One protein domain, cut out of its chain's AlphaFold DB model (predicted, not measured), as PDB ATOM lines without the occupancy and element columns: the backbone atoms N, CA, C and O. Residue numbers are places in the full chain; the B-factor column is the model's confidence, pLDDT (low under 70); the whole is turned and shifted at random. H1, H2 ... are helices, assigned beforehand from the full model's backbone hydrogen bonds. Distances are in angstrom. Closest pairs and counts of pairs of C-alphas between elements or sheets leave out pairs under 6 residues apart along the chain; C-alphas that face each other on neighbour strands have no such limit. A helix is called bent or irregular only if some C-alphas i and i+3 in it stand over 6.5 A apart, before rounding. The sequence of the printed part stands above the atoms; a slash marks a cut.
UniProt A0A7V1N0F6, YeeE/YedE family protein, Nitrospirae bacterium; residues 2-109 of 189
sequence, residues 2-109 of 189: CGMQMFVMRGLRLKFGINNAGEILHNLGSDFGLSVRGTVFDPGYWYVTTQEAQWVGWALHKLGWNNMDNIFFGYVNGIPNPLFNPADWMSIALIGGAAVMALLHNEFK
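What this domain is: This is residues 2 to 109 of the 189 residues of the protein "YeeE/YedE family protein" of Nitrospirae bacterium (UniProt A0A7V1N0F6). A small, loose cluster of short helices and loops has one long helical arm: H3 meets H4 on one side and the start of H5 at its own first turns, and H5 then runs outward, its residues 92 to 98 and, with the tail after it, 101 to 106 sticking out. H1 is set off from this cluster and touches no helix, with H2 following it after a tight link. The printed part has 108 residues with five named helices, in the order H1, H2, H3, H4, H5, and no named strand; the class is all helix. It is only just loose, close to compact, with a radius of gyration of the C-alphas of 15.9 A, and the C-alphas span 47 by 40 by 23 A.

Where its parts are: Find C-alpha 2 at (93.453, 241.464, 241.415); from there H1 runs through residues 2 to 16, 21.4 A from first to last C-alpha. Next look for H2, residues 21 to 27, 10.0 A long. Then find C-alpha 48 at (89.295, 246.835, 226.638), where H3, residues 48 to 62, begins its 21.3 A. H4, residues 71 to 77, is 8.7 A long and only just irregular: C-alphas 74 and 77 are 6.8 A apart, and its line is a rough one. H5, the longest helix, takes residues 86 to 104 over 26.6 A and ends with C-alpha 104 at (70.589, 246.961, 243.886).

How they stand to each other: H1 is apart from H2, H3, H4 and H5. Look next at H2: it is close to but not clearly touching H5, the closest C-alphas being those of Ala 21 and Pro 86, 7.3 A apart. H2 is apart from H3 and H4. H3 touches H5, with residues 48 to 52 of H3 and 87 to 91 of H5 alone; the closest C-alphas are those of Gln 51 and Asp 88, 6.1 A apart. These two run opposite ways at a steep tilt of 69 degrees, only just short of about perpendicular. With residues 54 to 57 alone, H3 only just touches H4, with 3 pairs of C-alphas within 8 A; the closest are those of Gln 54 and Phe 73, 7.8 A apart. They run opposite ways at a steep tilt of 59 degrees. H4 and H5 are apart. In H1 and H2 every O i to N i+4 pair is within hydrogen-bond range; in H3 it is 10 of 11, in H5 14 of 15, and in H4 1 of 3, beside 0 of 4 O i to N i+3 pairs.

The domain as a whole: The two C-alphas farthest apart are those of Val 36 and Asn 106, 47.3 A. The printed part has no cut. The link from H2 to H3, residues 28 to 47, is long; those from H3 to H4 and from H4 to H5 are short. The mean pLDDT of the printed part is 70.3, and 57 residues are under 70, among them 18 to 46 and 66 to 88.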
ATOM      1  N   CYS A   2      93.187 241.799 242.830       54.66
ATOM      2  CA  CYS A   2      93.453 241.464 241.415       54.66
ATOM      3  C   CYS A   2      94.760 240.691 241.128       54.66
ATOM      4  O   CYS A   2      94.774 239.846 240.238       54.66
ATOM      5  N   GLY A   3      95.844 240.914 241.883       62.28
ATOM      6  CA  GLY A   3      97.122 240.223 241.633       62.28
ATOM      7  C   GLY A   3      97.060 238.704 241.851       62.28
ATOM      8  O   GLY A   3      97.637 237.942 241.082       62.28
ATOM      9  N   MET A   4      96.289 238.252 242.847       69.62
ATOM     10  CA  MET A   4      96.120 236.824 243.142       69.62
ATOM     11  C   MET A   4      95.346 236.107 242.029       69.62
ATOM     12  O   MET A   4      95.726 235.012 241.630       69.62
ATOM     13  N   GLN A   5      94.319 236.747 241.465       71.44
ATOM     14  CA  GLN A   5      93.596 236.218 240.306       71.44
ATOM     15  C   GLN A   5      94.521 236.068 239.092       71.44
ATOM     16  O   GLN A   5      94.503 235.030 238.438       71.44
ATOM     17  N   MET A   6      95.360 237.071 238.805       69.00
ATOM     18  CA  MET A   6      96.317 237.001 237.695       69.00
ATOM     19  C   MET A   6      97.359 235.897 237.902       69.00
ATOM     20  O   MET A   6      97.670 235.167 236.964       69.00
ATOM     21  N   PHE A   7      97.845 235.725 239.134       73.94
ATOM     22  CA  PHE A   7      98.759 234.642 239.491       73.94
ATOM     23  C   PHE A   7      98.118 233.260 239.289       73.94
ATOM     24  O   PHE A   7      98.709 232.396 238.645       73.94
ATOM     25  N   VAL A   8      96.882 233.069 239.764       79.06
ATOM     26  CA  VAL A   8      96.123 231.820 239.581       79.06
ATOM     27  C   VAL A   8      95.870 231.544 238.097       79.06
ATOM     28  O   VAL A   8      96.141 230.442 237.627       79.06
ATOM     29  N   MET A   9      95.423 232.544 237.333       73.50
ATOM     30  CA  MET A   9      95.192 232.420 235.889       73.50
ATOM     31  C   MET A   9      96.478 232.069 235.135       73.50
ATOM     32  O   MET A   9      96.466 231.196 234.267       73.50
ATOM     33  N   ARG A  10      97.608 232.698 235.484       74.56
ATOM     34  CA  ARG A  10      98.910 232.376 234.889       74.56
ATOM     35  C   ARG A  10      99.359 230.960 235.246       74.56
ATOM     36  O   ARG A  10      99.836 230.249 234.367       74.56
ATOM     37  N   GLY A  11      99.164 230.534 236.493       77.81
ATOM     38  CA  GLY A  11      99.458 229.171 236.938       77.81
ATOM     39  C   GLY A  11      98.625 228.115 236.206       77.81
ATOM     40  O   GLY A  11      99.164 227.101 235.769       77.81
ATOM     41  N   LEU A  12      97.330 228.374 235.996       77.06
ATOM     42  CA  LEU A  12      96.450 227.490 235.226       77.06
ATOM     43  C   LEU A  12      96.886 227.390 233.759       77.06
ATOM     44  O   LEU A  12      96.975 226.283 233.235       77.06
ATOM     45  N   ARG A  13      97.235 228.513 233.116       72.88
ATOM     46  CA  ARG A  13      97.763 228.513 231.737       72.88
ATOM     47  C   ARG A  13      99.024 227.664 231.601       72.88
ATOM     48  O   ARG A  13      99.110 226.852 230.688       72.88
ATOM     49  N   LEU A  14      99.960 227.792 232.543       77.94
ATOM     50  CA  LEU A  14     101.182 226.980 232.566       77.94
ATOM     51  C   LEU A  14     100.884 225.487 232.771       77.94
ATOM     52  O   LEU A  14     101.516 224.653 232.133       77.94
ATOM     53  N   LYS A  15      99.911 225.146 233.624       80.12
ATOM     54  CA  LYS A  15      99.533 223.753 233.905       80.12
ATOM     55  C   LYS A  15      98.864 223.062 232.713       80.12
ATOM     56  O   LYS A  15      99.112 221.883 232.488       80.12
ATOM     57  N   PHE A  16      98.000 223.772 231.987       77.00
ATOM     58  CA  PHE A  16      97.239 223.217 230.861       77.00
ATOM     59  C   PHE A  16      97.895 223.455 229.494       77.00
ATOM     60  O   PHE A  16      97.380 222.977 228.492       77.00
ATOM     61  N   GLY A  17      99.017 224.182 229.437       71.12
ATOM     62  CA  GLY A  17      99.732 224.478 228.191       71.12
ATOM     63  C   GLY A  17      98.986 225.416 227.236       71.12
ATOM     64  O   GLY A  17      99.408 225.565 226.096       71.12
ATOM     65  N   ILE A  18      97.897 226.048 227.689       68.00
ATOM     66  CA  ILE A  18      97.052 226.927 226.873       68.00
ATOM     67  C   ILE A  18      97.594 228.348 226.966       68.00
ATOM     68  O   ILE A  18      97.511 228.994 228.019       68.00
ATOM     69  N   ASN A  19      98.137 228.847 225.859       65.94
ATOM     70  CA  ASN A  19      98.748 230.173 225.819       65.94
ATOM     71  C   ASN A  19      97.813 231.231 225.226       65.94
ATOM     72  O   ASN A  19      97.978 232.414 225.540       65.94
ATOM     73  N   ASN A  20      96.823 230.823 224.422       68.81
ATOM     74  CA  ASN A  20      95.905 231.737 223.750       68.81
ATOM     75  C   ASN A  20      94.496 231.138 223.584       68.81
ATOM     76  O   ASN A  20      94.343 229.958 223.277       68.81
ATOM     77  N   ALA A  21      93.457 231.969 223.713       63.94
ATOM     78  CA  ALA A  21      92.070 231.572 223.446       63.94
ATOM     79  C   ALA A  21      91.825 231.040 222.014       63.94
ATOM     80  O   ALA A  21      90.904 230.253 221.807       63.94
ATOM     81  N   GLY A  22      92.655 231.418 221.038       58.03
ATOM     82  CA  GLY A  22      92.609 230.917 219.662       58.03
ATOM     83  C   GLY A  22      92.874 229.413 219.542       58.03
ATOM     84  O   GLY A  22      92.194 228.744 218.772       58.03
ATOM     85  N   GLU A  23      93.754 228.848 220.380       66.50
ATOM     86  CA  GLU A  23      93.996 227.394 220.433       66.50
ATOM     87  C   GLU A  23      92.739 226.641 220.896       66.50
ATOM     88  O   GLU A  23      92.428 225.556 220.405       66.50
ATOM     89  N   ILE A  24      91.975 227.239 221.815       67.19
ATOM     90  CA  ILE A  24      90.711 226.681 222.307       67.19
ATOM     91  C   ILE A  24      89.637 226.760 221.216       67.19
ATOM     92  O   ILE A  24      88.906 225.797 221.010       67.19
ATOM     93  N   LEU A  25      89.553 227.885 220.502       64.75
ATOM     94  CA  LEU A  25      88.570 228.104 219.435       64.75
ATOM     95  C   LEU A  25      88.799 227.191 218.224       64.75
ATOM     96  O   LEU A  25      87.832 226.633 217.708       64.75
ATOM     97  N   HIS A  26      90.060 226.967 217.843       64.50
ATOM     98  CA  HIS A  26      90.439 225.980 216.829       64.50
ATOM     99  C   HIS A  26      90.024 224.561 217.255       64.50
ATOM    100  O   HIS A  26      89.394 223.825 216.499       64.50
ATOM    101  N   ASN A  27      90.273 224.186 218.515       67.25
ATOM    102  CA  ASN A  27      89.864 222.878 219.041       67.25
ATOM    103  C   ASN A  27      88.336 222.718 219.181       67.25
ATOM    104  O   ASN A  27      87.840 221.594 219.206       67.25
ATOM    105  N   LEU A  28      87.590 223.823 219.264       66.50
ATOM    106  CA  LEU A  28      86.123 223.854 219.265       66.50
ATOM    107  C   LEU A  28      85.520 223.905 217.844       66.50
ATOM    108  O   LEU A  28      84.298 223.984 217.714       66.50
ATOM    109  N   GLY A  29      86.342 223.862 216.786       63.34
ATOM    110  CA  GLY A  29      85.895 223.868 215.387       63.34
ATOM    111  C   GLY A  29      85.379 225.222 214.890       63.34
ATOM    112  O   GLY A  29      84.617 225.276 213.927       63.34
ATOM    113  N   SER A  30      85.740 226.321 215.562       60.06
ATOM    114  CA  SER A  30      85.386 227.690 215.166       60.06
ATOM    115  C   SER A  30      86.604 228.411 214.589       60.06
ATOM    116  O   SER A  30      87.197 229.272 215.235       60.06
ATOM    117  N   ASP A  31      86.959 228.073 213.349       59.28
ATOM    118  CA  ASP A  31      88.137 228.624 212.656       59.28
ATOM    119  C   ASP A  31      87.880 229.987 211.984       59.28
ATOM    120  O   ASP A  31      88.797 230.661 211.511       59.28
ATOM    121  N   PHE A  32      86.619 230.422 211.936       54.88
ATOM    122  CA  PHE A  32      86.231 231.662 211.272       54.88
ATOM    123  C   PHE A  32      86.675 232.894 212.081       54.88
ATOM    124  O   PHE A  32      86.172 233.151 213.177       54.88
ATOM    125  N   GLY A  33      87.599 233.681 211.517       56.62
ATOM    126  CA  GLY A  33      88.077 234.937 212.108       56.62
ATOM    127  C   GLY A  33      89.317 234.808 212.998       56.62
ATOM    128  O   GLY A  33      89.730 235.801 213.599       56.62
ATOM    129  N   LEU A  34      89.941 233.627 213.072       60.62
ATOM    130  CA  LEU A  34      91.262 233.479 213.687       60.62
ATOM    131  C   LEU A  34      92.315 234.253 212.879       60.62
ATOM    132  O   LEU A  34      92.224 234.382 211.657       60.62
ATOM    133  N   SER A  35      93.324 234.791 213.565       60.50
ATOM    134  CA  SER A  35      94.484 235.363 212.883       60.50
ATOM    135  C   SER A  35      95.235 234.283 212.088       60.50
ATOM    136  O   SER A  35      95.165 233.107 212.431       60.50
ATOM    137  N   VAL A  36      96.043 234.671 211.094       56.94
ATOM    138  CA  VAL A  36      96.957 233.782 210.338       56.94
ATOM    139  C   VAL A  36      97.869 232.935 211.249       56.94
ATOM    140  O   VAL A  36      98.355 231.885 210.842       56.94
ATOM    141  N   ARG A  37      98.082 233.351 212.507       54.56
ATOM    142  CA  ARG A  37      98.812 232.592 213.540       54.56
ATOM    143  C   ARG A  37      97.971 231.578 214.334       54.56
ATOM    144  O   ARG A  37      98.502 230.963 215.250       54.56
ATOM    145  N   GLY A  38      96.679 231.439 214.044       58.25
ATOM    146  CA  GLY A  38      95.736 230.661 214.858       58.25
ATOM    147  C   GLY A  38      95.418 231.306 216.213       58.25
ATOM    148  O   GLY A  38      94.832 230.671 217.084       58.25
ATOM    149  N   THR A  39      95.813 232.566 216.420       60.91
ATOM    150  CA  THR A  39      95.638 233.296 217.681       60.91
ATOM    151  C   THR A  39      94.472 234.278 217.614       60.91
ATOM    152  O   THR A  39      94.160 234.837 216.562       60.91
ATOM    153  N   VAL A  40      93.873 234.535 218.772       62.44
ATOM    154  CA  VAL A  40      92.933 235.633 219.024       62.44
ATOM    155  C   VAL A  40      93.581 236.616 219.993       62.44
ATOM    156  O   VAL A  40      94.486 236.250 220.750       62.44
ATOM    157  N   PHE A  41      93.139 237.873 219.986       61.09
ATOM    158  CA  PHE A  41      93.492 238.824 221.033       61.09
ATOM    159  C   PHE A  41      93.078 238.309 222.425       61.09
ATOM    160  O   PHE A  41      91.947 238.471 222.871       61.09
ATOM    161  N   ASP A  42      94.032 237.696 223.120       60.28
ATOM    162  CA  ASP A  42      93.914 237.227 224.496       60.28
ATOM    163  C   ASP A  42      95.185 237.619 225.261       60.28
ATOM    164  O   ASP A  42      96.149 236.850 225.330       60.28
ATOM    165  N   PRO A  43      95.224 238.829 225.840       58.28
ATOM    166  CA  PRO A  43      96.368 239.270 226.628       58.28
ATOM    167  C   PRO A  43      96.505 238.509 227.958       58.28
ATOM    168  O   PRO A  43      97.521 238.642 228.633       58.28
ATOM    169  N   GLY A  44      95.512 237.705 228.361       59.09
ATOM    170  CA  GLY A  44      95.508 236.996 229.642       59.09
ATOM    171  C   GLY A  44      95.256 237.852 230.874       59.09
ATOM    172  O   GLY A  44      95.376 237.370 232.000       59.09
ATOM    173  N   TYR A  45      94.870 239.105 230.667       65.25
ATOM    174  CA  TYR A  45      94.431 240.048 231.685       65.25
ATOM    175  C   TYR A  45      93.397 241.005 231.088       65.25
ATOM    176  O   TYR A  45      93.202 241.042 229.876       65.25
ATOM    177  N   TRP A  46      92.708 241.773 231.934       68.94
ATOM    178  CA  TRP A  46      91.664 242.684 231.465       68.94
ATOM    179  C   TRP A  46      92.222 243.749 230.511       68.94
ATOM    180  O   TRP A  46      93.134 244.496 230.879       68.94
ATOM    181  N   TYR A  47      91.646 243.855 229.307       70.56
ATOM    182  CA  TYR A  47      92.102 244.802 228.293       70.56
ATOM    183  C   TYR A  47      91.004 245.194 227.297       70.56
ATOM    184  O   TYR A  47      90.726 244.478 226.346       70.56
ATOM    185  N   VAL A  48      90.450 246.395 227.443       73.25
ATOM    186  CA  VAL A  48      89.295 246.835 226.638       73.25
ATOM    187  C   VAL A  48      89.673 247.341 225.236       73.25
ATOM    188  O   VAL A  48      88.940 247.147 224.276       73.25
ATOM    189  N   THR A  49      90.849 247.956 225.062       72.62
ATOM    190  CA  THR A  49      91.137 248.769 223.862       72.62
ATOM    191  C   THR A  49      91.134 247.975 222.557       72.62
ATOM    192  O   THR A  49      90.737 248.489 221.513       72.62
ATOM    193  N   THR A  50      91.615 246.732 222.583       72.56
ATOM    194  CA  THR A  50      91.640 245.880 221.386       72.56
ATOM    195  C   THR A  50      90.359 245.066 221.232       72.56
ATOM    196  O   THR A  50      89.962 244.866 220.092       72.56
ATOM    197  N   GLN A  51      89.669 244.723 222.324       71.19
ATOM    198  CA  GLN A  51      88.355 244.060 222.303       71.19
ATOM    199  C   GLN A  51      87.321 244.907 221.550       71.19
ATOM    200  O   GLN A  51      86.756 244.473 220.550       71.19
ATOM    201  N   GLU A  52      87.189 246.185 221.919       73.50
ATOM    202  CA  GLU A  52      86.248 247.104 221.259       73.50
ATOM    203  C   GLU A  52      86.566 247.280 219.765       73.50
ATOM    204  O   GLU A  52      85.678 247.396 218.923       73.50
ATOM    205  N   ALA A  53      87.851 247.240 219.398       73.56
ATOM    206  CA  ALA A  53      88.242 247.298 217.996       73.56
ATOM    207  C   ALA A  53      87.962 245.999 217.233       73.56
ATOM    208  O   ALA A  53      87.708 246.076 216.034       73.56
ATOM    209  N   GLN A  54      87.984 244.828 217.882       72.50
ATOM    210  CA  GLN A  54      87.530 243.575 217.269       72.50
ATOM    211  C   GLN A  54      86.025 243.619 217.001       72.50
ATOM    212  O   GLN A  54      85.604 243.232 215.916       72.50
ATOM    213  N   TRP A  55      85.236 244.182 217.920       73.19
ATOM    214  CA  TRP A  55      83.804 244.423 217.724       73.19
ATOM    215  C   TRP A  55      83.522 245.315 216.512       73.19
ATOM    216  O   TRP A  55      82.736 244.959 215.632       73.19
ATOM    217  N   VAL A  56      84.211 246.457 216.430       74.75
ATOM    218  CA  VAL A  56      84.095 247.379 215.291       74.75
ATOM    219  C   VAL A  56      84.588 246.716 214.002       74.75
ATOM    220  O   VAL A  56      83.916 246.797 212.975       74.75
ATOM    221  N   GLY A  57      85.718 246.008 214.050       73.56
ATOM    222  CA  GLY A  57      86.272 245.263 212.919       73.56
ATOM    223  C   GLY A  57      85.325 244.177 212.405       73.56
ATOM    224  O   GLY A  57      85.175 244.034 211.192       73.56
ATOM    225  N   TRP A  58      84.637 243.468 213.302       72.56
ATOM    226  CA  TRP A  58      83.634 242.453 212.977       72.56
ATOM    227  C   TRP A  58      82.378 243.062 212.362       72.56
ATOM    228  O   TRP A  58      81.911 242.591 211.324       72.56
ATOM    229  N   ALA A  59      81.858 244.142 212.951       76.81
ATOM    230  CA  ALA A  59      80.708 244.856 212.409       76.81
ATOM    231  C   ALA A  59      80.998 245.367 210.989       76.81
ATOM    232  O   ALA A  59      80.219 245.124 210.069       76.81
ATOM    233  N   LEU A  60      82.160 245.998 210.790       74.88
ATOM    234  CA  LEU A  60      82.612 246.481 209.485       74.88
ATOM    235  C   LEU A  60      82.857 245.336 208.488       74.88
ATOM    236  O   LEU A  60      82.551 245.486 207.308       74.88
ATOM    237  N   HIS A  61      83.348 244.181 208.951       73.44
ATOM    238  CA  HIS A  61      83.509 243.003 208.099       73.44
ATOM    239  C   HIS A  61      82.160 242.464 207.613       73.44
ATOM    240  O   HIS A  61      81.991 242.174 206.431       73.44
ATOM    241  N   LYS A  62      81.153 242.431 208.495       72.50
ATOM    242  CA  LYS A  62      79.776 242.055 208.143       72.50
ATOM    243  C   LYS A  62      79.106 243.058 207.195       72.50
ATOM    244  O   LYS A  62      78.254 242.671 206.402       72.50
ATOM    245  N   LEU A  63      79.513 244.326 207.256       76.94
ATOM    246  CA  LEU A  63      79.129 245.394 206.325       76.94
ATOM    247  C   LEU A  63      79.872 245.326 204.972       76.94
ATOM    248  O   LEU A  63      79.621 246.165 204.110       76.94
ATOM    249  N   GLY A  64      80.743 244.331 204.760       69.31
ATOM    250  CA  GLY A  64      81.418 244.069 203.484       69.31
ATOM    251  C   GLY A  64      82.831 244.644 203.357       69.31
ATOM    252  O   GLY A  64      83.402 244.602 202.270       69.31
ATOM    253  N   TRP A  65      83.419 245.178 204.434       71.06
ATOM    254  CA  TRP A  65      84.790 245.698 204.408       71.06
ATOM    255  C   TRP A  65      85.820 244.589 204.697       71.06
ATOM    256  O   TRP A  65      85.740 243.883 205.710       71.06
ATOM    257  N   ASN A  66      86.832 244.434 203.836       66.12
ATOM    258  CA  ASN A  66      87.919 243.464 204.034       66.12
ATOM    259  C   ASN A  66      88.915 243.939 205.103       66.12
ATOM    260  O   ASN A  66      89.986 244.463 204.814       66.12
ATOM    261  N   ASN A  67      88.559 243.743 206.373       66.88
ATOM    262  CA  ASN A  67      89.404 244.121 207.509       66.88
ATOM    263  C   ASN A  67      90.524 243.112 207.812       66.88
ATOM    264  O   ASN A  67      91.435 243.435 208.574       66.88
ATOM    265  N   MET A  68      90.481 241.917 207.213       62.03
ATOM    266  CA  MET A  68      91.460 240.843 207.429       62.03
ATOM    267  C   MET A  68      92.774 241.033 206.654       62.03
ATOM    268  O   MET A  68      93.757 240.381 206.988       62.03
ATOM    269  N   ASP A  69      92.832 241.967 205.700       60.00
ATOM    270  CA  ASP A  69      94.041 242.244 204.903       60.00
ATOM    271  C   ASP A  69      95.080 243.099 205.661       60.00
ATOM    272  O   ASP A  69      96.207 243.299 205.207       60.00
ATOM    273  N   ASN A  70      94.725 243.603 206.848       66.62
ATOM    274  CA  ASN A  70      95.583 244.459 207.664       66.62
ATOM    275  C   ASN A  70      96.379 243.664 208.705       66.62
ATOM    276  O   ASN A  70      95.834 242.802 209.391       66.62
ATOM    277  N   ILE A  71      97.638 244.054 208.942       62.91
ATOM    278  CA  ILE A  71      98.530 243.443 209.952       62.91
ATOM    279  C   ILE A  71      97.863 243.379 211.338       62.91
ATOM    280  O   ILE A  71      97.997 242.396 212.062       62.91
ATOM    281  N   PHE A  72      97.096 244.403 211.712       63.09
ATOM    282  CA  PHE A  72      96.468 244.473 213.029       63.09
ATOM    283  C   PHE A  72      95.392 243.394 213.257       63.09
ATOM    284  O   PHE A  72      95.370 242.771 214.318       63.09
ATOM    285  N   PHE A  73      94.517 243.153 212.279       63.12
ATOM    286  CA  PHE A  73      93.414 242.195 212.401       63.12
ATOM    287  C   PHE A  73      93.763 240.828 211.805       63.12
ATOM    288  O   PHE A  73      93.545 239.814 212.459       63.12
ATOM    289  N   GLY A  74      94.382 240.785 210.626       55.28
ATOM    290  CA  GLY A  74      94.776 239.546 209.958       55.28
ATOM    291  C   GLY A  74      95.940 238.820 210.635       55.28
ATOM    292  O   GLY A  74      95.896 237.600 210.792       55.28
ATOM    293  N   TYR A  75      96.970 239.539 211.100       54.25
ATOM    294  CA  TYR A  75      98.217 238.910 211.572       54.25
ATOM    295  C   TYR A  75      98.352 238.770 213.097       54.25
ATOM    296  O   TYR A  75      99.058 237.875 213.559       54.25
ATOM    297  N   VAL A  76      97.700 239.633 213.885       58.03
ATOM    298  CA  VAL A  76      97.906 239.665 215.348       58.03
ATOM    299  C   VAL A  76      96.653 239.304 216.144       58.03
ATOM    300  O   VAL A  76      96.730 238.475 217.046       58.03
ATOM    301  N   ASN A  77      95.508 239.924 215.845       63.12
ATOM    302  CA  ASN A  77      94.363 239.888 216.762       63.12
ATOM    303  C   ASN A  77      93.221 238.962 216.332       63.12
ATOM    304  O   ASN A  77      92.492 238.480 217.198       63.12
ATOM    305  N   GLY A  78      93.050 238.717 215.034       60.22
ATOM    306  CA  GLY A  78      91.858 238.058 214.505       60.22
ATOM    307  C   GLY A  78      90.590 238.896 214.704       60.22
ATOM    308  O   GLY A  78      90.538 239.827 215.515       60.22
ATOM    309  N   ILE A  79      89.544 238.547 213.965       64.94
ATOM    310  CA  ILE A  79      88.186 239.073 214.124       64.94
ATOM    311  C   ILE A  79      87.251 237.878 214.379       64.94
ATOM    312  O   ILE A  79      86.416 237.552 213.529       64.94
ATOM    313  N   PRO A  80      87.417 237.154 215.504       62.56
ATOM    314  CA  PRO A  80      86.530 236.047 215.829       62.56
ATOM    315  C   PRO A  80      85.108 236.566 216.053       62.56
ATOM    316  O   PRO A  80      84.884 237.740 216.348       62.56
ATOM    317  N   ASN A  81      84.131 235.675 215.922       65.38
ATOM    318  CA  ASN A  81      82.738 236.011 216.182       65.38
ATOM    319  C   ASN A  81      82.572 236.519 217.640       65.38
ATOM    320  O   ASN A  81      82.941 235.783 218.562       65.38
ATOM    321  N   PRO A  82      81.995 237.720 217.868       63.31
ATOM    322  CA  PRO A  82      81.885 238.344 219.190       63.31
ATOM    323  C   PRO A  82      81.231 237.480 220.268       63.31
ATOM    324  O   PRO A  82      81.492 237.639 221.456       63.31
ATOM    325  N   LEU A  83      80.376 236.538 219.861       61.53
ATOM    326  CA  LEU A  83      79.686 235.637 220.780       61.53
ATOM    327  C   LEU A  83      80.612 234.579 221.402       61.53
ATOM    328  O   LEU A  83      80.317 234.072 222.480       61.53
ATOM    329  N   PHE A  84      81.729 234.250 220.754       62.34
ATOM    330  CA  PHE A  84      82.647 233.191 221.190       62.34
ATOM    331  C   PHE A  84      83.999 233.719 221.677       62.34
ATOM    332  O   PHE A  84      84.837 232.936 222.112       62.34
ATOM    333  N   ASN A  85      84.223 235.034 221.635       67.50
ATOM    334  CA  ASN A  85      85.473 235.640 222.067       67.50
ATOM    335  C   ASN A  85      85.459 235.880 223.590       67.50
ATOM    336  O   ASN A  85      84.722 236.753 224.054       67.50
ATOM    337  N   PRO A  86      86.279 235.177 224.396       64.38
ATOM    338  CA  PRO A  86      86.284 235.340 225.853       64.38
ATOM    339  C   PRO A  86      86.597 236.773 226.290       64.38
ATOM    340  O   PRO A  86      86.159 237.220 227.349       64.38
ATOM    341  N   ALA A  87      87.345 237.497 225.456       66.94
ATOM    342  CA  ALA A  87      87.693 238.884 225.675       66.94
ATOM    343  C   ALA A  87      86.455 239.805 225.592       66.94
ATOM    344  O   ALA A  87      86.367 240.763 226.346       66.94
ATOM    345  N   ASP A  88      85.444 239.480 224.786       69.06
ATOM    346  CA  ASP A  88      84.219 240.290 224.667       69.06
ATOM    347  C   ASP A  88      83.231 240.011 225.812       69.06
ATOM    348  O   ASP A  88      82.561 240.914 226.321       69.06
ATOM    349  N   TRP A  89      83.196 238.765 226.297       73.19
ATOM    350  CA  TRP A  89      82.409 238.381 227.476       73.19
ATOM    351  C   TRP A  89      82.815 239.158 228.726       73.19
ATOM    352  O   TRP A  89      81.975 239.458 229.574       73.19
ATOM    353  N   MET A  90      84.093 239.521 228.823       74.25
ATOM    354  CA  MET A  90      84.612 240.387 229.870       74.25
ATOM    355  C   MET A  90      83.907 241.760 229.847       74.25
ATOM    356  O   MET A  90      83.337 242.145 230.871       74.25
ATOM    357  N   SER A  91      83.859 242.460 228.703       78.75
ATOM    358  CA  SER A  91      83.147 243.749 228.553       78.75
ATOM    359  C   SER A  91      81.660 243.648 228.901       78.75
ATOM    360  O   SER A  91      81.140 244.473 229.656       78.75
ATOM    361  N   ILE A  92      80.980 242.603 228.420       81.38
ATOM    362  CA  ILE A  92      79.554 242.374 228.705       81.38
ATOM    363  C   ILE A  92      79.326 242.152 230.206       81.38
ATOM    364  O   ILE A  92      78.414 242.741 230.787       81.38
ATOM    365  N   ALA A  93      80.173 241.348 230.855       84.00
ATOM    366  CA  ALA A  93      80.088 241.096 232.289       84.00
ATOM    367  C   ALA A  93      80.328 242.365 233.123       84.00
ATOM    368  O   ALA A  93      79.687 242.536 234.158       84.00
ATOM    369  N   LEU A  94      81.200 243.277 232.676       85.00
ATOM    370  CA  LEU A  94      81.424 244.562 233.346       85.00
ATOM    371  C   LEU A  94      80.181 245.457 233.279       85.00
ATOM    372  O   LEU A  94      79.750 245.980 234.306       85.00
ATOM    373  N   ILE A  95      79.587 245.608 232.089       85.75
ATOM    374  CA  ILE A  95      78.363 246.403 231.899       85.75
ATOM    375  C   ILE A  95      77.213 245.793 232.706       85.75
ATOM    376  O   ILE A  95      76.521 246.504 233.434       85.75
ATOM    377  N   GLY A  96      77.044 244.470 232.628       87.12
ATOM    378  CA  GLY A  96      76.033 243.741 233.388       87.12
ATOM    379  C   GLY A  96      76.231 243.869 234.899       87.12
ATOM    380  O   GLY A  96      75.286 244.179 235.616       87.12
ATOM    381  N   GLY A  97      77.462 243.709 235.389       87.25
ATOM    382  CA  GLY A  97      77.793 243.854 236.807       87.25
ATOM    383  C   GLY A  97      77.540 245.269 237.328       87.25
ATOM    384  O   GLY A  97      76.941 245.432 238.391       87.25
ATOM    385  N   ALA A  98      77.923 246.292 236.559       87.44
ATOM    386  CA  ALA A  98      77.635 247.684 236.895       87.44
ATOM    387  C   ALA A  98      76.124 247.962 236.933       87.44
ATOM    388  O   ALA A  98      75.645 248.615 237.860       87.44
ATOM    389  N   ALA A  99      75.361 247.424 235.976       87.06
ATOM    390  CA  ALA A  99      73.907 247.563 235.943       87.06
ATOM    391  C   ALA A  99      73.231 246.881 237.144       87.06
ATOM    392  O   ALA A  99      72.371 247.484 237.781       87.06
ATOM    393  N   VAL A 100      73.647 245.660 237.500       91.06
ATOM    394  CA  VAL A 100      73.125 244.941 238.674       91.06
ATOM    395  C   VAL A 100      73.392 245.728 239.955       91.06
ATOM    396  O   VAL A 100      72.473 245.918 240.748       91.06
ATOM    397  N   MET A 101      74.609 246.245 240.144       89.06
ATOM    398  CA  MET A 101      74.940 247.049 241.326       89.06
ATOM    399  C   MET A 101      74.139 248.353 241.382       89.06
ATOM    400  O   MET A 101      73.607 248.698 242.435       89.06
ATOM    401  N   ALA A 102      73.977 249.046 240.251       88.88
ATOM    402  CA  ALA A 102      73.173 250.266 240.183       88.88
ATOM    403  C   ALA A 102      71.688 250.020 240.514       88.88
ATOM    404  O   ALA A 102      71.055 250.859 241.155       88.88
ATOM    405  N   LEU A 103      71.135 248.871 240.105       90.00
ATOM    406  CA  LEU A 103      69.765 248.467 240.435       90.00
ATOM    407  C   LEU A 103      69.622 248.074 241.909       90.00
ATOM    408  O   LEU A 103      68.663 248.488 242.551       90.00
ATOM    409  N   LEU A 104      70.587 247.336 242.466       91.94
ATOM    410  CA  LEU A 104      70.589 246.961 243.886       91.94
ATOM    411  C   LEU A 104      70.629 248.185 244.808       91.94
ATOM    412  O   LEU A 104      69.962 248.199 245.840       91.94
ATOM    413  N   HIS A 105      71.375 249.221 244.421       91.56
ATOM    414  CA  HIS A 105      71.456 250.479 245.163       91.56
ATOM    415  C   HIS A 105      70.337 251.479 244.816       91.56
ATOM    416  O   HIS A 105      70.295 252.559 245.399       91.56
ATOM    417  N   ASN A 106      69.416 251.139 243.902       85.94
ATOM    418  CA  ASN A 106      68.382 252.045 243.375       85.94
ATOM    419  C   ASN A 106      68.936 253.386 242.841       85.94
ATOM    420  O   ASN A 106      68.225 254.389 242.781       85.94
ATOM    421  N   GLU A 107      70.201 253.416 242.416       87.56
ATOM    422  CA  GLU A 107      70.858 254.602 241.848       87.56
ATOM    423  C   GLU A 107      70.675 254.698 240.326       87.56
ATOM    424  O   GLU A 107      71.122 255.655 239.686       87.56
ATOM    425  N   PHE A 108      70.008 253.712 239.718       84.50
ATOM    426  CA  PHE A 108      69.763 253.699 238.285       84.50
ATOM    427  C   PHE A 108      68.831 254.847 237.873       84.50
ATOM    428  O   PHE A 108      67.630 254.841 238.142       84.50
ATOM    429  N   LYS A 109      69.390 255.840 237.173       82.12
ATOM    430  CA  LYS A 109      68.650 256.980 236.628       82.12
ATOM    431  C   LYS A 109      68.976 257.170 235.155       82.12
ATOM    432  O   LYS A 109      70.127 257.413 234.798       82.12
TER     433      LYS A 109